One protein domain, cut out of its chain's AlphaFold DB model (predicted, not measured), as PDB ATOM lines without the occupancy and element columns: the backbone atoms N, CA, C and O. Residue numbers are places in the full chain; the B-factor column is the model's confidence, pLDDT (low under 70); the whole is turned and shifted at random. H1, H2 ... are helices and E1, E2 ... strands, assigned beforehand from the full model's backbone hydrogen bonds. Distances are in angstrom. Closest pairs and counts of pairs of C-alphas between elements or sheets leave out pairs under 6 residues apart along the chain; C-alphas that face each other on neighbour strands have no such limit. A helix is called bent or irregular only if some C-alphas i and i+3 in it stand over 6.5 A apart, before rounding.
ATOM      1  N   ASP A  34     295.562 372.193 343.479       72.31
ATOM      2  CA  ASP A  34     295.417 371.359 342.291       72.31
ATOM      3  C   ASP A  34     293.967 370.873 342.217       72.31
ATOM      4  O   ASP A  34     293.494 370.116 343.069       72.31
ATOM      5  N   THR A  35     293.239 371.319 341.194       77.62
ATOM      6  CA  THR A  35     291.840 370.938 340.980       77.62
ATOM      7  C   THR A  35     291.754 370.060 339.742       77.62
ATOM      8  O   THR A  35     292.101 370.473 338.640       77.62
ATOM      9  N   THR A  36     291.287 368.822 339.902       76.62
ATOM     10  CA  THR A  36     291.034 367.917 338.771       76.62
ATOM     11  C   THR A  36     289.538 367.775 338.547       76.62
ATOM     12  O   THR A  36     288.816 367.308 339.427       76.62
ATOM     13  N   ILE A  37     289.085 368.118 337.346       73.62
ATOM     14  CA  ILE A  37     287.698 367.982 336.907       73.62
ATOM     15  C   ILE A  37     287.678 366.955 335.774       73.62
ATOM     16  O   ILE A  37     288.282 367.144 334.723       73.62
ATOM     17  N   SER A  38     287.010 365.822 335.994       71.62
ATOM     18  CA  SER A  38     286.933 364.735 335.010       71.62
ATOM     19  C   SER A  38     285.515 364.597 334.471       71.62
ATOM     20  O   SER A  38     284.563 364.492 335.244       71.62
ATOM     21  N   LYS A  39     285.377 364.524 333.144       68.75
ATOM     22  CA  LYS A  39     284.112 364.276 332.447       68.75
ATOM     23  C   LYS A  39     284.276 363.075 331.524       68.75
ATOM     24  O   LYS A  39     285.130 363.048 330.641       68.75
ATOM     25  N   LYS A  40     283.437 362.058 331.711       70.38
ATOM     26  CA  LYS A  40     283.394 360.909 330.802       70.38
ATOM     27  C   LYS A  40     282.450 361.212 329.646       70.38
ATOM     28  O   LYS A  40     281.300 361.579 329.876       70.38
ATOM     29  N   ILE A  41     282.922 361.013 328.421       68.62
ATOM     30  CA  ILE A  41     282.108 361.082 327.210       68.62
ATOM     31  C   ILE A  41     281.992 359.676 326.645       68.62
ATOM     32  O   ILE A  41     282.985 358.985 326.432       68.62
ATOM     33  N   ASN A  42     280.773 359.246 326.357       66.12
ATOM     34  CA  ASN A  42     280.579 358.016 325.606       66.12
ATOM     35  C   ASN A  42     280.660 358.340 324.118       66.12
ATOM     36  O   ASN A  42     279.831 359.101 323.622       66.12
ATOM     37  N   LEU A  43     281.646 357.770 323.419       63.06
ATOM     38  CA  LEU A  43     281.738 357.901 321.976       63.06
ATOM     39  C   LEU A  43     281.153 356.657 321.289       63.06
ATOM     40  O   LEU A  43     281.654 355.548 321.505       63.06
ATOM     41  N   PRO A  44     280.115 356.798 320.445       53.19
ATOM     42  CA  PRO A  44     279.679 355.736 319.548       53.19
ATOM     43  C   PRO A  44     280.835 354.996 318.847       53.19
ATOM     44  O   PRO A  44     281.645 355.594 318.145       53.19
ATOM     45  N   GLY A  45     280.891 353.672 319.029       54.16
ATOM     46  CA  GLY A  45     281.776 352.767 318.282       54.16
ATOM     47  C   GLY A  45     283.174 352.510 318.860       54.16
ATOM     48  O   GLY A  45     283.850 351.619 318.359       54.16
ATOM     49  N   ILE A  46     283.608 353.241 319.893       57.44
ATOM     50  CA  ILE A  46     284.971 353.122 320.471       57.44
ATOM     51  C   ILE A  46     284.915 352.868 321.993       57.44
ATOM     52  O   ILE A  46     285.923 352.636 322.649       57.44
ATOM     53  N   GLY A  47     283.717 352.901 322.585       64.25
ATOM     54  CA  GLY A  47     283.547 352.913 324.034       64.25
ATOM     55  C   GLY A  47     283.638 354.333 324.603       64.25
ATOM     56  O   GLY A  47     283.403 355.323 323.915       64.25
ATOM     57  N   GLY A  48     283.908 354.452 325.902       76.38
ATOM     58  CA  GLY A  48     284.004 355.761 326.553       76.38
ATOM     59  C   GLY A  48     285.379 356.397 326.362       76.38
ATOM     60  O   GLY A  48     286.378 355.764 326.692       76.38
ATOM     61  N   ILE A  49     285.428 357.657 325.921       79.38
ATOM     62  CA  ILE A  49     286.607 358.516 326.075       79.38
ATOM     63  C   ILE A  49     286.460 359.304 327.374       79.38
ATOM     64  O   ILE A  49     285.425 359.914 327.647       79.38
ATOM     65  N   SER A  50     287.504 359.303 328.195       83.69
ATOM     66  CA  SER A  50     287.551 360.153 329.386       83.69
ATOM     67  C   SER A  50     288.254 361.452 329.033       83.69
ATOM     68  O   SER A  50     289.400 361.415 328.589       83.69
ATOM     69  N   LEU A  51     287.578 362.583 329.223       82.75
ATOM     70  CA  LEU A  51     288.203 363.898 329.168       82.75
ATOM     71  C   LEU A  51     288.518 364.354 330.587       82.75
ATOM     72  O   LEU A  51     287.662 364.357 331.472       82.75
ATOM     73  N   ILE A  52     289.773 364.709 330.807       86.62
ATOM     74  CA  ILE A  52     290.313 365.057 332.113       86.62
ATOM     75  C   ILE A  52     290.863 366.467 331.996       86.62
ATOM     76  O   ILE A  52     291.871 366.683 331.325       86.62
ATOM     77  N   PHE A  53     290.194 367.410 332.646       86.81
ATOM     78  CA  PHE A  53     290.646 368.782 332.771       86.81
ATOM     79  C   PHE A  53     291.356 368.949 334.113       86.81
ATOM     80  O   PHE A  53     290.817 368.611 335.170       86.81
ATOM     81  N   LYS A  54     292.596 369.421 334.080       89.00
ATOM     82  CA  LYS A  54     293.411 369.635 335.277       89.00
ATOM     83  C   LYS A  54     293.770 371.099 335.372       89.00
ATOM     84  O   LYS A  54     294.346 371.640 334.434       89.00
ATOM     85  N   LEU A  55     293.483 371.685 336.520       89.50
ATOM     86  CA  LEU A  55     293.901 373.016 336.919       89.50
ATOM     87  C   LEU A  55     295.039 372.888 337.929       89.50
ATOM     88  O   LEU A  55     294.904 372.196 338.939       89.50
ATOM     89  N   SER A  56     296.132 373.582 337.656       89.25
ATOM     90  CA  SER A  56     297.240 373.810 338.574       89.25
ATOM     91  C   SER A  56     297.192 375.285 338.962       89.25
ATOM     92  O   SER A  56     297.586 376.172 338.196       89.25
ATOM     93  N   VAL A  57     296.592 375.554 340.123       88.81
ATOM     94  CA  VAL A  57     296.377 376.912 340.631       88.81
ATOM     95  C   VAL A  57     297.284 377.120 341.825       88.81
ATOM     96  O   VAL A  57     296.989 376.622 342.903       88.81
ATOM     97  N   THR A  58     298.362 377.885 341.660       85.31
ATOM     98  CA  THR A  58     299.203 378.285 342.798       85.31
ATOM     99  C   THR A  58     298.493 379.322 343.663       85.31
ATOM    100  O   THR A  58     298.452 379.175 344.875       85.31
ATOM    101  N   GLU A  59     297.920 380.354 343.036       86.12
ATOM    102  CA  GLU A  59     297.130 381.409 343.682       86.12
ATOM    103  C   GLU A  59     296.098 381.917 342.673       86.12
ATOM    104  O   GLU A  59     296.418 382.099 341.496       86.12
ATOM    105  N   TRP A  60     294.872 382.209 343.104       88.62
ATOM    106  CA  TRP A  60     293.830 382.652 342.170       88.62
ATOM    107  C   TRP A  60     294.088 384.041 341.570       88.62
ATOM    108  O   TRP A  60     293.615 384.324 340.474       88.62
ATOM    109  N   TYR A  61     294.894 384.879 342.226       89.94
ATOM    110  CA  TYR A  61     295.363 386.169 341.696       89.94
ATOM    111  C   TYR A  61     296.598 386.069 340.788       89.94
ATOM    112  O   TYR A  61     297.143 387.094 340.380       89.94
ATOM    113  N   LYS A  62     297.052 384.854 340.462       90.38
ATOM    114  CA  LYS A  62     298.171 384.597 339.547       90.38
ATOM    115  C   LYS A  62     297.724 383.754 338.359       90.38
ATOM    116  O   LYS A  62     296.773 382.988 338.509       90.38
ATOM    117  N   PRO A  63     298.411 383.836 337.207       91.06
ATOM    118  CA  PRO A  63     298.093 383.024 336.039       91.06
ATOM    119  C   PRO A  63     297.884 381.549 336.378       91.06
ATOM    120  O   PRO A  63     298.693 380.940 337.081       91.06
ATOM    121  N   VAL A  64     296.781 380.996 335.879       90.38
ATOM    122  CA  VAL A  64     296.431 379.586 336.066       90.38
ATOM    123  C   VAL A  64     297.099 378.766 334.976       90.38
ATOM    124  O   VAL A  64     297.151 379.170 333.814       90.38
ATOM    125  N   GLN A  65     297.619 377.608 335.364       91.06
ATOM    126  CA  GLN A  65     298.037 376.589 334.416       91.06
ATOM    127  C   GLN A  65     296.950 375.539 334.322       91.06
ATOM    128  O   GLN A  65     296.377 375.128 335.335       91.06
ATOM    129  N   TRP A  66     296.692 375.065 333.115       90.06
ATOM    130  CA  TRP A  66     295.736 373.993 332.926       90.06
ATOM    131  C   TRP A  66     296.156 373.031 331.828       90.06
ATOM    132  O   TRP A  66     297.051 373.293 331.021       90.06
ATOM    133  N   SER A  67     295.538 371.856 331.844       90.06
ATOM    134  CA  SER A  67     295.677 370.874 330.777       90.06
ATOM    135  C   SER A  67     294.375 370.133 330.544       90.06
ATOM    136  O   SER A  67     293.596 369.901 331.472       90.06
ATOM    137  N   LEU A  68     294.164 369.730 329.297       88.81
ATOM    138  CA  LEU A  68     293.101 368.828 328.910       88.81
ATOM    139  C   LEU A  68     293.695 367.558 328.316       88.81
ATOM    140  O   LEU A  68     294.506 367.596 327.393       88.81
ATOM    141  N   ILE A  69     293.241 366.420 328.828       89.38
ATOM    142  CA  ILE A  69     293.699 365.098 328.418       89.38
ATOM    143  C   ILE A  69     292.494 364.298 327.940       89.38
ATOM    144  O   ILE A  69     291.520 364.168 328.680       89.38
ATOM    145  N   ALA A  70     292.566 363.725 326.740       88.19
ATOM    146  CA  ALA A  70     291.609 362.715 326.298       88.19
ATOM    147  C   ALA A  70     292.248 361.332 326.352       88.19
ATOM    148  O   ALA A  70     293.302 361.110 325.751       88.19
ATOM    149  N   VAL A  71     291.586 360.402 327.036       88.44
ATOM    150  CA  VAL A  71     292.045 359.021 327.203       88.44
ATOM    151  C   VAL A  71     291.036 358.063 326.579       88.44
ATOM    152  O   VAL A  71     289.864 358.060 326.965       88.44
ATOM    153  N   ALA A  72     291.500 357.238 325.643       84.88
ATOM    154  CA  ALA A  72     290.737 356.162 325.014       84.88
ATOM    155  C   ALA A  72     291.470 354.836 325.246       84.88
ATOM    156  O   ALA A  72     292.657 354.751 324.967       84.88
ATOM    157  N   GLU A  73     290.790 353.813 325.773       82.62
ATOM    158  CA  GLU A  73     291.386 352.477 326.000       82.62
ATOM    159  C   GLU A  73     292.710 352.486 326.804       82.62
ATOM    160  O   GLU A  73     293.556 351.613 326.633       82.62
ATOM    161  N   ASN A  74     292.868 353.450 327.721       82.25
ATOM    162  CA  ASN A  74     294.084 353.747 328.503       82.25
ATOM    163  C   ASN A  74     295.220 354.468 327.751       82.25
ATOM    164  O   ASN A  74     296.218 354.817 328.379       82.25
ATOM    165  N   ASP A  75     295.056 354.766 326.462       86.19
ATOM    166  CA  ASP A  75     295.990 355.581 325.683       86.19
ATOM    167  C   ASP A  75     295.589 357.066 325.733       86.19
ATOM    168  O   ASP A  75     294.418 357.418 325.553       86.19
ATOM    169  N   THR A  76     296.562 357.964 325.920       89.31
ATOM    170  CA  THR A  76     296.354 359.407 325.713       89.31
ATOM    171  C   THR A  76     296.278 359.690 324.217       89.31
ATOM    172  O   THR A  76     297.255 359.512 323.493       89.31
ATOM    173  N   VAL A  77     295.124 360.169 323.759       87.94
ATOM    174  CA  VAL A  77     294.836 360.433 322.337       87.94
ATOM    175  C   VAL A  77     294.708 361.923 322.010       87.94
ATOM    176  O   VAL A  77     294.620 362.310 320.842       87.94
ATOM    177  N   PHE A  78     294.689 362.762 323.047       88.81
ATOM    178  CA  PHE A  78     294.780 364.215 322.969       88.81
ATOM    179  C   PHE A  78     295.399 364.740 324.260       88.81
ATOM    180  O   PHE A  78     295.067 364.265 325.348       88.81
ATOM    181  N   TYR A  79     296.275 365.725 324.124       90.50
ATOM    182  CA  TYR A  79     296.842 366.468 325.232       90.50
ATOM    183  C   TYR A  79     297.015 367.909 324.784       90.50
ATOM    184  O   TYR A  79     297.617 368.151 323.737       90.50
ATOM    185  N   ASP A  80     296.502 368.830 325.582       88.50
ATOM    186  CA  ASP A  80     296.765 370.250 325.429       88.50
ATOM    187  C   ASP A  80     297.037 370.863 326.798       88.50
ATOM    188  O   ASP A  80     296.493 370.398 327.805       88.50
ATOM    189  N   SER A  81     297.924 371.851 326.856       90.38
ATOM    190  CA  SER A  81     298.331 372.473 328.112       90.38
ATOM    191  C   SER A  81     298.750 373.909 327.901       90.38
ATOM    192  O   SER A  81     299.538 374.213 327.007       90.38
ATOM    193  N   HIS A  82     298.250 374.763 328.786       88.81
ATOM    194  CA  HIS A  82     298.381 376.202 328.674       88.81
ATOM    195  C   HIS A  82     298.764 376.835 330.003       88.81
ATOM    196  O   HIS A  82     298.574 376.277 331.089       88.81
ATOM    197  N   ASN A  83     299.348 378.021 329.877       89.06
ATOM    198  CA  ASN A  83     299.601 378.939 330.968       89.06
ATOM    199  C   ASN A  83     298.991 380.278 330.576       89.06
ATOM    200  O   ASN A  83     299.474 380.953 329.664       89.06
ATOM    201  N   ASP A  84     298.000 380.701 331.343       88.00
ATOM    202  CA  ASP A  84     297.132 381.804 330.954       88.00
ATOM    203  C   ASP A  84     297.708 383.172 331.337       88.00
ATOM    204  O   ASP A  84     296.991 384.164 331.448       88.00
ATOM    205  N   SER A  85     299.037 383.269 331.467       89.75
ATOM    206  CA  SER A  85     299.750 384.532 331.712       89.75
ATOM    207  C   SER A  85     299.438 385.594 330.657       89.75
ATOM    208  O   SER A  85     299.430 386.781 330.970       89.75
ATOM    209  N   GLY A  86     299.173 385.175 329.416       86.75
ATOM    210  CA  GLY A  86     298.826 386.073 328.315       86.75
ATOM    211  C   GLY A  86     297.403 386.630 328.383       86.75
ATOM    212  O   GLY A  86     297.137 387.643 327.740       86.75
ATOM    213  N   ILE A  87     296.508 386.001 329.155       86.69
ATOM    214  CA  ILE A  87     295.104 386.420 329.255       86.69
ATOM    215  C   ILE A  87     294.668 386.835 330.661       86.69
ATOM    216  O   ILE A  87     293.571 387.362 330.825       86.69
ATOM    217  N   ASP A  88     295.506 386.617 331.674       89.50
ATOM    218  CA  ASP A  88     295.143 386.797 333.080       89.50
ATOM    219  C   ASP A  88     294.591 388.200 333.377       89.50
ATOM    220  O   ASP A  88     293.595 388.362 334.078       89.50
ATOM    221  N   THR A  89     295.187 389.227 332.771       89.12
ATOM    222  CA  THR A  89     294.771 390.620 332.959       89.12
ATOM    223  C   THR A  89     293.390 390.925 332.379       89.12
ATOM    224  O   THR A  89     292.756 391.887 332.816       89.12
ATOM    225  N   PHE A  90     292.874 390.123 331.447       88.56
ATOM    226  CA  PHE A  90     291.541 390.341 330.888       88.56
ATOM    227  C   PHE A  90     290.422 389.951 331.854       88.56
ATOM    228  O   PHE A  90     289.319 390.463 331.713       88.56
ATOM    229  N   PHE A  91     290.683 389.157 332.899       90.44
ATOM    230  CA  PHE A  91     289.664 388.873 333.921       90.44
ATOM    231  C   PHE A  91     289.270 390.108 334.747       90.44
ATOM    232  O   PHE A  91     288.261 390.073 335.446       90.44
ATOM    233  N   TYR A  92     290.017 391.216 334.664       87.75
ATOM    234  CA  TYR A  92     289.574 392.505 335.206       87.75
ATOM    235  C   TYR A  92     288.447 393.150 334.382       87.75
ATOM    236  O   TYR A  92     287.726 394.005 334.906       87.75
ATOM    237  N   ASP A  93     288.292 392.766 333.113       85.06
ATOM    238  CA  ASP A  93     287.205 393.220 332.255       85.06
ATOM    239  C   ASP A  93     285.947 392.380 332.511       85.06
ATOM    240  O   ASP A  93     285.914 391.167 332.298       85.06
ATOM    241  N   LYS A  94     284.878 393.056 332.943       74.12
ATOM    242  CA  LYS A  94     283.581 392.441 333.247       74.12
ATOM    243  C   LYS A  94     282.881 391.852 332.026       74.12
ATOM    244  O   LYS A  94     281.881 391.183 332.214       74.12
ATOM    245  N   GLY A  95     283.335 392.138 330.805       77.88
ATOM    246  CA  GLY A  95     282.818 391.514 329.588       77.88
ATOM    247  C   GLY A  95     283.565 390.242 329.180       77.88
ATOM    248  O   GLY A  95     283.070 389.507 328.329       77.88
ATOM    249  N   PHE A  96     284.739 389.968 329.761       79.88
ATOM    250  CA  PHE A  96     285.632 388.923 329.259       79.88
ATOM    251  C   PHE A  96     285.096 387.509 329.511       79.88
ATOM    252  O   PHE A  96     285.090 386.704 328.592       79.88
ATOM    253  N   ALA A  97     284.581 387.220 330.711       80.56
ATOM    254  CA  ALA A  97     283.965 385.931 331.070       80.56
ATOM    255  C   ALA A  97     282.440 386.067 331.305       80.56
ATOM    256  O   ALA A  97     281.869 385.545 332.275       80.56
ATOM    257  N   GLY A  98     281.781 386.857 330.444       77.06
ATOM    258  CA  GLY A  98     280.396 387.308 330.636       77.06
ATOM    259  C   GLY A  98     280.235 388.216 331.862       77.06
ATOM    260  O   GLY A  98     281.227 388.615 332.451       77.06
ATOM    261  N   ASP A  99     278.998 388.510 332.281       78.44
ATOM    262  CA  ASP A  99     278.710 389.487 333.348       78.44
ATOM    263  C   ASP A  99     279.193 389.040 334.744       78.44
ATOM    264  O   ASP A  99     278.442 388.496 335.560       78.44
ATOM    265  N   CYS A 100     280.460 389.298 335.052       81.00
ATOM    266  CA  CYS A 100     281.076 389.012 336.343       81.00
ATOM    267  C   CYS A 100     281.466 390.306 337.081       81.00
ATOM    268  O   CYS A 100     281.679 391.369 336.496       81.00
ATOM    269  N   LYS A 101     281.458 390.255 338.420       82.00
ATOM    270  CA  LYS A 101     281.554 391.462 339.264       82.00
ATOM    271  C   LYS A 101     282.983 391.958 339.456       82.00
ATOM    272  O   LYS A 101     283.194 393.172 339.506       82.00
ATOM    273  N   ASP A 102     283.918 391.029 339.588       89.44
ATOM    274  CA  ASP A 102     285.322 391.266 339.900       89.44
ATOM    275  C   ASP A 102     286.207 390.160 339.313       89.44
ATOM    276  O   ASP A 102     285.716 389.112 338.887       89.44
ATOM    277  N   TYR A 103     287.517 390.411 339.330       91.69
ATOM    278  CA  TYR A 103     288.546 389.541 338.765       91.69
ATOM    279  C   TYR A 103     288.434 388.084 339.226       91.69
ATOM    280  O   TYR A 103     288.410 387.174 338.398       91.69
ATOM    281  N   LEU A 104     288.333 387.846 340.539       91.62
ATOM    282  CA  LEU A 104     288.289 386.482 341.067       91.62
ATOM    283  C   LEU A 104     287.006 385.775 340.658       91.62
ATOM    284  O   LEU A 104     287.037 384.594 340.324       91.62
ATOM    285  N   THR A 105     285.883 386.489 340.666       90.31
ATOM    286  CA  THR A 105     284.597 385.943 340.238       90.31
ATOM    287  C   THR A 105     284.635 385.563 338.758       90.31
ATOM    288  O   THR A 105     284.227 384.457 338.418       90.31
ATOM    289  N   CYS A 106     285.164 386.431 337.888       89.69
ATOM    290  CA  CYS A 106     285.315 386.150 336.455       89.69
ATOM    291  C   CYS A 106     286.194 384.922 336.214       89.69
ATOM    292  O   CYS A 106     285.840 384.018 335.459       89.69
ATOM    293  N   LYS A 107     287.335 384.882 336.899       90.81
ATOM    294  CA  LYS A 107     288.332 383.837 336.730       90.81
ATOM    295  C   LYS A 107     287.853 382.481 337.244       90.81
ATOM    296  O   LYS A 107     287.976 381.484 336.538       90.81
ATOM    297  N   ASN A 108     287.251 382.440 338.432       89.62
ATOM    298  CA  ASN A 108     286.663 381.216 338.974       89.62
ATOM    299  C   ASN A 108     285.531 380.700 338.083       89.62
ATOM    300  O   ASN A 108     285.521 379.518 337.755       89.62
ATOM    301  N   LYS A 109     284.620 381.580 337.644       87.56
ATOM    302  CA  LYS A 109     283.526 381.220 336.730       87.56
ATOM    303  C   LYS A 109     284.062 380.606 335.440       87.56
ATOM    304  O   LYS A 109     283.613 379.537 335.039       87.56
ATOM    305  N   TRP A 110     285.082 381.218 334.842       88.81
ATOM    306  CA  TRP A 110     285.717 380.667 333.651       88.81
ATOM    307  C   TRP A 110     286.252 379.248 333.872       88.81
ATOM    308  O   TRP A 110     285.823 378.316 333.195       88.81
ATOM    309  N   TYR A 111     287.152 379.055 334.840       88.00
ATOM    310  CA  TYR A 111     287.858 377.776 334.989       88.00
ATOM    311  C   TYR A 111     287.036 376.662 335.634       88.00
ATOM    312  O   TYR A 111     287.287 375.486 335.368       88.00
ATOM    313  N   LEU A 112     286.098 377.006 336.514       86.62
ATOM    314  CA  LEU A 112     285.351 376.025 337.300       86.62
ATOM    315  C   LEU A 112     283.961 375.746 336.728       86.62
ATOM    316  O   LEU A 112     283.399 374.694 337.025       86.62
ATOM    317  N   GLU A 113     283.417 376.646 335.902       84.69
ATOM    318  CA  GLU A 113     282.059 376.517 335.364       84.69
ATOM    319  C   GLU A 113     282.024 376.511 333.833       84.69
ATOM    320  O   GLU A 113     281.335 375.678 333.254       84.69
ATOM    321  N   GLU A 114     282.752 377.393 333.145       85.38
ATOM    322  CA  GLU A 114     282.585 377.561 331.692       85.38
ATOM    323  C   GLU A 114     283.507 376.664 330.866       85.38
ATOM    324  O   GLU A 114     283.027 375.882 330.046       85.38
ATOM    325  N   ILE A 115     284.818 376.702 331.108       83.00
ATOM    326  CA  ILE A 115     285.806 375.959 330.310       83.00
ATOM    327  C   ILE A 115     285.576 374.437 330.379       83.00
ATOM    328  O   ILE A 115     285.792 373.698 329.419       83.00
ATOM    329  N   VAL A 116     285.057 373.959 331.514       77.69
ATOM    330  CA  VAL A 116     284.721 372.546 331.759       77.69
ATOM    331  C   VAL A 116     283.427 372.106 331.069       77.69
ATOM    332  O   VAL A 116     283.181 370.906 330.910       77.69
ATOM    333  N   ASN A 117     282.620 373.064 330.612       76.38
ATOM    334  CA  ASN A 117     281.421 372.861 329.805       76.38
ATOM    335  C   ASN A 117     281.727 372.929 328.302       76.38
ATOM    336  O   ASN A 117     280.919 373.400 327.509       76.38
ATOM    337  N   PHE A 118     282.888 372.416 327.899       75.38
ATOM    338  CA  PHE A 118     283.265 372.283 326.497       75.38
ATOM    339  C   PHE A 118     282.220 371.508 325.672       75.38
ATOM    340  O   PHE A 118     281.530 370.602 326.167       75.38
ATOM    341  N   ASN A 119     282.144 371.852 324.387       76.81
ATOM    342  CA  ASN A 119     281.116 371.365 323.476       76.81
ATOM    343  C   ASN A 119     281.488 369.992 322.921       76.81
ATOM    344  O   ASN A 119     282.583 369.774 322.389       76.81
ATOM    345  N   VAL A 120     280.545 369.064 323.046       81.38
ATOM    346  CA  VAL A 120     280.633 367.719 322.491       81.38
ATOM    347  C   VAL A 120     279.326 367.456 321.781       81.38
ATOM    348  O   VAL A 120     278.291 367.328 322.430       81.38
ATOM    349  N   ASP A 121     279.397 367.335 320.467       85.62
ATOM    350  CA  ASP A 121     278.225 367.172 319.619       85.62
ATOM    351  C   ASP A 121     278.375 365.948 318.730       85.62
ATOM    352  O   ASP A 121     279.480 365.534 318.375       85.62
ATOM    353  N   THR A 122     277.240 365.361 318.363       88.06
ATOM    354  CA  THR A 122     277.190 364.281 317.378       88.06
ATOM    355  C   THR A 122     276.683 364.844 316.059       88.06
ATOM    356  O   THR A 122     275.562 365.331 315.968       88.06
ATOM    357  N   ILE A 123     277.517 364.763 315.026       90.19
ATOM    358  CA  ILE A 123     277.161 365.095 313.651       90.19
ATOM    359  C   ILE A 123     276.655 363.828 312.976       90.19
ATOM    360  O   ILE A 123     277.425 362.947 312.571       90.19
ATOM    361  N   GLU A 124     275.335 363.753 312.869       91.12
ATOM    362  CA  GLU A 124     274.624 362.631 312.274       91.12
ATOM    363  C   GLU A 124     274.909 362.476 310.775       91.12
ATOM    364  O   GLU A 124     275.250 363.430 310.073       91.12
ATOM    365  N   ILE A 125     274.739 361.257 310.259       90.06
ATOM    366  CA  ILE A 125     274.999 360.927 308.844       90.06
ATOM    367  C   ILE A 125     274.114 361.774 307.916       90.06
ATOM    368  O   ILE A 125     274.577 362.251 306.879       90.06
ATOM    369  N   GLN A 126     272.859 361.998 308.312       92.12
ATOM    370  CA  GLN A 126     271.867 362.766 307.561       92.12
ATOM    371  C   GLN A 126     272.103 364.283 307.558       92.12
ATOM    372  O   GLN A 126     271.467 364.979 306.764       92.12
ATOM    373  N   ASP A 127     273.014 364.818 308.381       93.69
ATOM    374  CA  ASP A 127     273.360 366.244 308.352       93.69
ATOM    375  C   ASP A 127     274.328 366.552 307.197       93.69
ATOM    376  O   ASP A 127     275.505 366.879 307.369       93.69
ATOM    377  N   ALA A 128     273.827 366.414 305.968       92.62
ATOM    378  CA  ALA A 128     274.618 366.593 304.756       92.62
ATOM    379  C   ALA A 128     275.248 367.994 304.664       92.62
ATOM    380  O   ALA A 128     276.348 368.137 304.127       92.62
ATOM    381  N   LYS A 129     274.579 369.019 305.211       94.75
ATOM    382  CA  LYS A 129     275.067 370.401 305.197       94.75
ATOM    383  C   LYS A 129     276.296 370.549 306.088       94.75
ATOM    384  O   LYS A 129     277.333 371.003 305.602       94.75
ATOM    385  N   MET A 130     276.202 370.152 307.358       93.44
ATOM    386  CA  MET A 130     277.334 370.251 308.281       93.44
ATOM    387  C   MET A 130     278.488 369.361 307.819       93.44
ATOM    388  O   MET A 130     279.633 369.800 307.760       93.44
ATOM    389  N   ARG A 131     278.198 368.128 307.394       94.75
ATOM    390  CA  ARG A 131     279.225 367.209 306.885       94.75
ATOM    391  C   ARG A 131     279.939 367.759 305.652       94.75
ATOM    392  O   ARG A 131     281.152 367.598 305.549       94.75
ATOM    393  N   GLY A 132     279.216 368.421 304.746       95.75
ATOM    394  CA  GLY A 132     279.801 369.122 303.603       95.75
ATOM    395  C   GLY A 132     280.775 370.220 304.033       95.75
ATOM    396  O   GLY A 132     281.915 370.229 303.571       95.75
ATOM    397  N   LEU A 133     280.361 371.073 304.976       95.25
ATOM    398  CA  LEU A 133     281.192 372.149 305.529       95.25
ATOM    399  C   LEU A 133     282.477 371.612 306.179       95.25
ATOM    400  O   LEU A 133     283.572 372.068 305.857       95.25
ATOM    401  N   LEU A 134     282.357 370.614 307.059       95.38
ATOM    402  CA  LEU A 134     283.503 369.989 307.728       95.38
ATOM    403  C   LEU A 134     284.454 369.322 306.720       95.38
ATOM    404  O   LEU A 134     285.679 369.357 306.864       95.38
ATOM    405  N   LYS A 135     283.905 368.711 305.667       96.12
ATOM    406  CA  LYS A 135     284.691 368.076 304.604       96.12
ATOM    407  C   LYS A 135     285.497 369.092 303.807       96.12
ATOM    408  O   LYS A 135     286.677 368.856 303.557       96.12
ATOM    409  N   GLU A 136     284.895 370.220 303.457       96.31
ATOM    410  CA  GLU A 136     285.586 371.316 302.779       96.31
ATOM    411  C   GLU A 136     286.659 371.956 303.670       96.31
ATOM    412  O   GLU A 136     287.812 372.070 303.254       96.31
ATOM    413  N   ASN A 137     286.321 372.299 304.914       96.25
ATOM    414  CA  ASN A 137     287.243 372.981 305.822       96.25
ATOM    415  C   ASN A 137     288.441 372.083 306.192       96.25
ATOM    416  O   ASN A 137     289.591 372.488 306.042       96.25
ATOM    417  N   SER A 138     288.215 370.803 306.522       96.38
ATOM    418  CA  SER A 138     289.310 369.839 306.750       96.38
ATOM    419  C   SER A 138     290.228 369.653 305.535       96.38
ATOM    420  O   SER A 138     291.434 369.446 305.688       96.38
ATOM    421  N   MET A 139     289.683 369.746 304.318       96.12
ATOM    422  CA  MET A 139     290.481 369.685 303.094       96.12
ATOM    423  C   MET A 139     291.401 370.907 302.968       96.12
ATOM    424  O   MET A 139     292.581 370.760 302.640       96.12
ATOM    425  N   GLN A 140     290.873 372.101 303.245       93.31
ATOM    426  CA  GLN A 140     291.634 373.352 303.216       93.31
ATOM    427  C   GLN A 140     292.705 373.388 304.319       93.31
ATOM    428  O   GLN A 140     293.851 373.745 304.043       93.31
ATOM    429  N   ASN A 141     292.376 372.938 305.532       89.50
ATOM    430  CA  ASN A 141     293.265 373.060 306.690       89.50
ATOM    431  C   ASN A 141     294.420 372.065 306.671       89.50
ATOM    432  O   ASN A 141     295.518 372.385 307.127       89.50
ATOM    433  N   TRP A 142     294.201 370.839 306.194       91.94
ATOM    434  CA  TRP A 142     295.263 369.830 306.164       91.94
ATOM    435  C   TRP A 142     295.176 368.866 304.992       91.94
ATOM    436  O   TRP A 142     296.224 368.482 304.484       91.94
ATOM    437  N   GLY A 143     293.982 368.531 304.501       92.25
ATOM    438  CA  GLY A 143     293.817 367.531 303.442       92.25
ATOM    439  C   GLY A 143     294.567 367.832 302.141       92.25
ATOM    440  O   GLY A 143     294.844 366.904 301.396       92.25
ATOM    441  N   ASN A 144     294.957 369.084 301.879       93.38
ATOM    442  CA  ASN A 144     295.728 369.479 300.695       93.38
ATOM    443  C   ASN A 144     297.227 369.740 300.932       93.38
ATOM    444  O   ASN A 144     297.928 370.068 299.973       93.38
ATOM    445  N   LYS A 145     297.737 369.610 302.165       93.19
ATOM    446  CA  LYS A 145     299.115 370.019 302.510       93.19
ATOM    447  C   LYS A 145     300.195 369.122 301.899       93.19
ATOM    448  O   LYS A 145     301.233 369.622 301.472       93.19
ATOM    449  N   SER A 146     299.954 367.816 301.815       96.62
ATOM    450  CA  SER A 146     300.872 366.846 301.211       96.62
ATOM    451  C   SER A 146     300.115 365.649 300.625       96.62
ATOM    452  O   SER A 146     298.933 365.460 300.901       96.62
ATOM    453  N   GLU A 147     300.777 364.800 299.833       96.62
ATOM    454  CA  GLU A 147     300.160 363.551 299.347       96.62
ATOM    455  C   GLU A 147     299.796 362.591 300.490       96.62
ATOM    456  O   GLU A 147     298.776 361.900 300.422       96.62
ATOM    457  N   ALA A 148     300.582 362.586 301.572       96.06
ATOM    458  CA  ALA A 148     300.261 361.826 302.774       96.06
ATOM    459  C   ALA A 148     298.986 362.363 303.446       96.06
ATOM    460  O   ALA A 148     298.109 361.573 303.800       96.06
ATOM    461  N   ASP A 149     298.837 363.687 303.544       95.44
ATOM    462  CA  ASP A 149     297.640 364.306 304.125       95.44
ATOM    463  C   ASP A 149     296.401 364.096 303.249       95.44
ATOM    464  O   ASP A 149     295.334 363.779 303.771       95.44
ATOM    465  N   LYS A 150     296.539 364.165 301.918       96.38
ATOM    466  CA  LYS A 150     295.456 363.833 300.973       96.38
ATOM    467  C   LYS A 150     294.979 362.400 301.149       96.38
ATOM    468  O   LYS A 150     293.775 362.135 301.109       96.38
ATOM    469  N   LYS A 151     295.912 361.459 301.318       96.44
ATOM    470  CA  LYS A 151     295.589 360.055 301.580       96.44
ATOM    471  C   LYS A 151     294.865 359.908 302.919       96.44
ATOM    472  O   LYS A 151     293.781 359.331 302.942       96.44
ATOM    473  N   LEU A 152     295.407 360.492 303.990       96.38
ATOM    474  CA  LEU A 152     294.786 360.484 305.315       96.38
ATOM    475  C   LEU A 152     293.371 361.080 305.282       96.38
ATOM    476  O   LEU A 152     292.455 360.521 305.879       96.38
ATOM    477  N   TRP A 153     293.177 362.180 304.556       97.38
ATOM    478  CA  TRP A 153     291.886 362.850 304.423       97.38
ATOM    479  C   TRP A 153     290.858 361.954 303.737       97.38
ATOM    480  O   TRP A 153     289.732 361.818 304.219       97.38
ATOM    481  N   LYS A 154     291.248 361.282 302.647       97.31
ATOM    482  CA  LYS A 154     290.376 360.327 301.949       97.31
ATOM    483  C   LYS A 154     289.990 359.167 302.862       97.31
ATOM    484  O   LYS A 154     288.812 358.846 302.956       97.31
ATOM    485  N   GLU A 155     290.964 358.574 303.550       97.19
ATOM    486  CA  GLU A 155     290.733 357.464 304.482       97.19
ATOM    487  C   GLU A 155     289.821 357.870 305.649       97.19
ATOM    488  O   GLU A 155     288.902 357.132 305.997       97.19
ATOM    489  N   PHE A 156     290.026 359.063 306.211       96.31
ATOM    490  CA  PHE A 156     289.196 359.622 307.277       96.31
ATOM    491  C   PHE A 156     287.730 359.782 306.842       96.31
ATOM    492  O   PHE A 156     286.820 359.310 307.526       96.31
ATOM    493  N   TRP A 157     287.485 360.410 305.689       96.38
ATOM    494  CA  TRP A 157     286.120 360.637 305.207       96.38
ATOM    495  C   TRP A 157     285.440 359.362 304.707       96.38
ATOM    496  O   TRP A 157     284.224 359.239 304.842       96.38
ATOM    497  N   GLU A 158     286.203 358.402 304.186       96.12
ATOM    498  CA  GLU A 158     285.694 357.072 303.847       96.12
ATOM    499  C   GLU A 158     285.289 356.297 305.107       96.12
ATOM    500  O   GLU A 158     284.213 355.698 305.149       96.12
ATOM    501  N   TYR A 159     286.095 356.360 306.173       93.94
ATOM    502  CA  TYR A 159     285.764 355.740 307.458       93.94
ATOM    503  C   TYR A 159     284.432 356.260 308.017       93.94
ATOM    504  O   TYR A 159     283.605 355.466 308.488       93.94
ATOM    505  N   TYR A 160     284.218 357.575 307.932       93.62
ATOM    506  CA  TYR A 160     283.036 358.245 308.463       93.62
ATOM    507  C   TYR A 160     281.834 358.271 307.523       93.62
ATOM    508  O   TYR A 160     280.784 358.746 307.950       93.62
ATOM    509  N   LYS A 161     281.925 357.769 306.285       93.94
ATOM    510  CA  LYS A 161     280.862 357.926 305.274       93.94
ATOM    511  C   LYS A 161     279.470 357.480 305.757       93.94
ATOM    512  O   LYS A 161     278.513 358.220 305.569       93.94
ATOM    513  N   ASP A 162     279.416 356.362 306.484       92.69
ATOM    514  CA  ASP A 162     278.194 355.744 307.019       92.69
ATOM    515  C   ASP A 162     278.190 355.727 308.558       92.69
ATOM    516  O   ASP A 162     277.610 354.837 309.180       92.69
ATOM    517  N   LYS A 163     278.911 356.657 309.197       91.12
ATOM    518  CA  LYS A 163     279.004 356.746 310.661       91.12
ATOM    519  C   LYS A 163     278.760 358.179 311.138       91.12
ATOM    520  O   LYS A 163     279.194 359.128 310.466       91.12
ATOM    521  N   PRO A 164     278.112 358.359 312.301       90.38
ATOM    522  CA  PRO A 164     278.102 359.656 312.952       90.38
ATOM    523  C   PRO A 164     279.538 360.060 313.310       90.38
ATOM    524  O   PRO A 164     280.386 359.211 313.600       90.38
ATOM    525  N   MET A 165     279.814 361.359 313.266       89.94
ATOM    526  CA  MET A 165     281.057 361.930 313.787       89.94
ATOM    527  C   MET A 165     280.768 362.546 315.139       89.94
ATOM    528  O   MET A 165     279.726 363.165 315.316       89.94
ATOM    529  N   ILE A 166     281.696 362.427 316.076       85.38
ATOM    530  CA  ILE A 166     281.569 363.118 317.355       85.38
ATOM    531  C   ILE A 166     282.601 364.216 317.346       85.38
ATOM    532  O   ILE A 166     283.806 363.952 317.262       85.38
ATOM    533  N   THR A 167     282.102 365.438 317.355       87.44
ATOM    534  CA  THR A 167     282.915 366.633 317.362       87.44
ATOM    535  C   THR A 167     283.133 367.075 318.787       87.44
ATOM    536  O   THR A 167     282.224 367.075 319.613       87.44
ATOM    537  N   PHE A 168     284.357 367.480 319.049       85.75
ATOM    538  CA  PHE A 168     284.786 368.038 320.307       85.75
ATOM    539  C   PHE A 168     285.458 369.379 320.016       85.75
ATOM    540  O   PHE A 168     286.347 369.463 319.162       85.75
ATOM    541  N   SER A 169     285.020 370.422 320.712       86.25
ATOM    542  CA  SER A 169     285.714 371.706 320.770       86.25
ATOM    543  C   SER A 169     285.812 372.126 322.222       86.25
ATOM    544  O   SER A 169     284.842 372.044 322.976       86.25
ATOM    545  N   PHE A 170     287.006 372.542 322.611       83.12
ATOM    546  CA  PHE A 170     287.307 372.983 323.958       83.12
ATOM    547  C   PHE A 170     287.836 374.395 323.883       83.12
ATOM    548  O   PHE A 170     288.788 374.596 323.128       83.12
ATOM    549  N   PRO A 171     287.224 375.341 324.610       79.00
ATOM    550  CA  PRO A 171     287.627 376.726 324.558       79.00
ATOM    551  C   PRO A 171     288.960 376.921 325.298       79.00
ATOM    552  O   PRO A 171     289.104 376.507 326.440       79.00
ATOM    553  N   ASP A 172     289.926 377.555 324.643       77.25
ATOM    554  CA  ASP A 172     291.214 377.938 325.239       77.25
ATOM    555  C   ASP A 172     291.054 379.201 326.098       77.25
ATOM    556  O   ASP A 172     291.567 379.316 327.203       77.25
ATOM    557  N   THR A 173     290.245 380.143 325.610       80.25
ATOM    558  CA  THR A 173     289.951 381.412 326.280       80.25
ATOM    559  C   THR A 173     288.466 381.761 326.103       80.25
ATOM    560  O   THR A 173     287.841 381.253 325.164       80.25
ATOM    561  N   PRO A 174     287.887 382.641 326.944       73.44
ATOM    562  CA  PRO A 174     286.455 382.971 326.906       73.44
ATOM    563  C   PRO A 174     285.920 383.522 325.580       73.44
ATOM    564  O   PRO A 174     284.720 383.477 325.326       73.44
ATOM    565  N   VAL A 175     286.801 384.060 324.736       73.12
ATOM    566  CA  VAL A 175     286.421 384.851 323.556       73.12
ATOM    567  C   VAL A 175     286.900 384.257 322.233       73.12
ATOM    568  O   VAL A 175     286.581 384.792 321.173       73.12
ATOM    569  N   VAL A 176     287.665 383.163 322.265       74.19
ATOM    570  CA  VAL A 176     288.218 382.548 321.054       74.19
ATOM    571  C   VAL A 176     287.400 381.322 320.679       74.19
ATOM    572  O   VAL A 176     287.298 380.362 321.443       74.19
ATOM    573  N   SER A 177     286.854 381.337 319.463       76.00
ATOM    574  CA  SER A 177     286.241 380.150 318.874       76.00
ATOM    575  C   SER A 177     287.326 379.109 318.604       76.00
ATOM    576  O   SER A 177     288.361 379.425 318.021       76.00
ATOM    577  N   GLN A 178     287.109 377.873 319.046       84.12
ATOM    578  CA  GLN A 178     288.132 376.832 318.994       84.12
ATOM    579  C   GLN A 178     287.861 375.795 317.909       84.12
ATOM    580  O   GLN A 178     286.694 375.510 317.611       84.12
ATOM    581  N   PRO A 179     288.922 375.174 317.354       89.88
ATOM    582  CA  PRO A 179     288.769 374.195 316.293       89.88
ATOM    583  C   PRO A 179     287.861 373.032 316.713       89.88
ATOM    584  O   PRO A 179     288.011 372.471 317.804       89.88
ATOM    585  N   LEU A 180     286.961 372.611 315.825       91.81
ATOM    586  CA  LEU A 180     286.217 371.367 316.014       91.81
ATOM    587  C   LEU A 180     287.101 370.200 315.604       91.81
ATOM    588  O   LEU A 180     287.712 370.195 314.532       91.81
ATOM    589  N   ARG A 181     287.152 369.187 316.460       92.12
ATOM    590  CA  ARG A 181     288.003 368.011 316.299       92.12
ATOM    591  C   ARG A 181     287.162 366.744 316.320       92.12
ATOM    592  O   ARG A 181     286.212 366.652 317.086       92.12
ATOM    593  N   VAL A 182     287.538 365.753 315.521       92.06
ATOM    594  CA  VAL A 182     286.910 364.423 315.495       92.06
ATOM    595  C   VAL A 182     287.978 363.375 315.765       92.06
ATOM    596  O   VAL A 182     289.049 363.398 315.157       92.06
ATOM    597  N   TYR A 183     287.707 362.450 316.682       89.44
ATOM    598  CA  TYR A 183     288.611 361.332 316.938       89.44
ATOM    599  C   TYR A 183     288.654 360.397 315.724       89.44
ATOM    600  O   TYR A 183     287.608 360.036 315.205       89.44
ATOM    601  N   TYR A 184     289.828 359.977 315.261       90.50
ATOM    602  CA  TYR A 184     289.962 359.005 314.177       90.50
ATOM    603  C   TYR A 184     290.597 357.707 314.697       90.50
ATOM    604  O   TYR A 184     291.812 357.679 314.920       90.50
ATOM    605  N   PRO A 185     289.813 356.620 314.867       87.38
ATOM    606  CA  PRO A 185     290.290 355.397 315.519       87.38
ATOM    607  C   PRO A 185     291.506 354.761 314.851       87.38
ATOM    608  O   PRO A 185     292.443 354.370 315.539       87.38
ATOM    609  N   SER A 186     291.552 354.738 313.514       88.81
ATOM    610  CA  SER A 186     292.670 354.144 312.763       88.81
ATOM    611  C   SER A 186     294.020 354.808 313.049       88.81
ATOM    612  O   SER A 186     295.060 354.213 312.794       88.81
ATOM    613  N   GLN A 187     294.011 356.049 313.541       89.50
ATOM    614  CA  GLN A 187     295.209 356.822 313.870       89.50
ATOM    615  C   GLN A 187     295.327 357.119 315.370       89.50
ATOM    616  O   GLN A 187     296.269 357.799 315.772       89.50
ATOM    617  N   LYS A 188     294.366 356.661 316.185       88.12
ATOM    618  CA  LYS A 188     294.272 356.918 317.630       88.12
ATOM    619  C   LYS A 188     294.497 358.388 318.027       88.12
ATOM    620  O   LYS A 188     295.130 358.670 319.038       88.12
ATOM    621  N   LYS A 189     293.980 359.340 317.247       89.00
ATOM    622  CA  LYS A 189     294.152 360.781 317.508       89.00
ATOM    623  C   LYS A 189     292.935 361.594 317.107       89.00
ATOM    624  O   LYS A 189     292.154 361.171 316.258       89.00
ATOM    625  N   PHE A 190     292.811 362.787 317.672       89.62
ATOM    626  CA  PHE A 190     291.858 363.793 317.208       89.62
ATOM    627  C   PHE A 190     292.404 364.554 315.993       89.62
ATOM    628  O   PHE A 190     293.558 364.979 315.981       89.62
ATOM    629  N   LEU A 191     291.567 364.725 314.971       92.81
ATOM    630  CA  LEU A 191     291.857 365.510 313.772       92.81
ATOM    631  C   LEU A 191     290.966 366.750 313.740       92.81
ATOM    632  O   LEU A 191     289.764 366.647 313.977       92.81
ATOM    633  N   VAL A 192     291.544 367.910 313.431       93.56
ATOM    634  CA  VAL A 192     290.791 369.160 313.245       93.56
ATOM    635  C   VAL A 192     289.949 369.045 311.978       93.56
ATOM    636  O   VAL A 192     290.484 368.792 310.906       93.56
ATOM    637  N   VAL A 193     288.636 369.218 312.079       94.62
ATOM    638  CA  VAL A 193     287.717 369.174 310.928       94.62
ATOM    639  C   VAL A 193     287.133 370.536 310.580       94.62
ATOM    640  O   VAL A 193     286.612 370.707 309.480       94.62
ATOM    641  N   TYR A 194     287.231 371.492 311.500       93.44
ATOM    642  CA  TYR A 194     286.854 372.874 311.272       93.44
ATOM    643  C   TYR A 194     287.710 373.803 312.124       93.44
ATOM    644  O   TYR A 194     287.948 373.511 313.297       93.44
ATOM    645  N   GLU A 195     288.148 374.905 311.534       88.62
ATOM    646  CA  GLU A 195     288.878 375.983 312.194       88.62
ATOM    647  C   GLU A 195     288.120 377.295 311.897       88.62
ATOM    648  O   GLU A 195     287.889 377.580 310.715       88.62
TER     649      GLU A 195
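What this domain is: This is residues 34 to 195 of the 196 residues of an uncharacterized protein of Ignavibacteriales bacterium (UniProt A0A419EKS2). Two four-stranded sheets stand partly face to face as a sandwich: a wall of long strands, E1 to E4, and a smaller, strongly twisted sheet, E5 to E8. The helical hairpin H3 and H4 packs on the smaller sheet at one end of the long axis; short H1 and H2 lie toward the other end. The printed part has 162 residues with four named helices and eight named strands, in the order E1 E2 E3 E4 H1 H2 E5 H3 H4 E6 E7 E8. Both sheets are antiparallel, in the orders E1 E2 E3 E4 and E5 E6 E7 E8. The class is mixed, and the whole is compact, with a radius of gyration of the C-alphas of 17.6 A and spans of 49 by 31 by 30 A.

How they stand to each other: Start with E1, residues 34 to 43, E2, 47 to 57, E3, 65 to 72, and E4, 75 to 83, a meander, each strand the antiparallel neighbour of the one before. Look for N 37 and O 53 at 2.8 A, N 52 and O 69 at 2.8 A, and N 68 and O 80 at 2.8 A. E4 bends by 54 degrees at residue 78. H1, residues 88 to 92, touches H2, residues 103 to 117, at C-alphas 92 and 103, 4.7 A apart, with residues 103 to 107 of H2 alone. H2 is irregular, C-alphas 112 and 115 being 7.0 A apart, and only grazes the first sheet with residues 111 to 117. Next come E5, residues 119 to 123, H3, 128 to 143, and H4, 147 to 160. H3 and H4, a hairpin, touch at a shallow tilt of 22 degrees, opposite ways, with C-alphas 143 and 150 closest at 4.7 A. E6, 165 to 169, E7, 180 to 184, and E8, 189 to 194, form a second meander; N 121 and O 167 are 3.0 A apart, N 168 and O 181 2.8 A, N 182 and O 191 2.9 A. H3 is on this sheet at a height of 7.8 A, over E8 and across the strands, at 67 degrees to E8 on the local plane; C-alphas 138 and 193 are closest, at 4.5 A. H4 only grazes it with residues 153 to 160. Between the sheets, C-alphas 77 of E4 and 189 of E8 come within 4.9 A. Every O i to N i+4 pair is within hydrogen-bond range in H3 and H4, 8 of 11 in H2, and 0 of 1 in H1, where 2 of 2 O i to N i+3 pairs are.

Where its parts are: Find C-alpha 34 at (295.417, 371.359, 342.291); E1 runs 27.9 A from there, and E2 31.9 A. H4 runs 20.1 A from (300.160, 363.551, 299.347), and E8 ends at (286.854, 372.874, 311.272).

The domain as a whole: C-alphas 101 and 147, the two farthest apart, are 52.1 A from each other. The printed part has no cut, and no link is long. Residue 39 and residues 41 to 47 are under pLDDT 70.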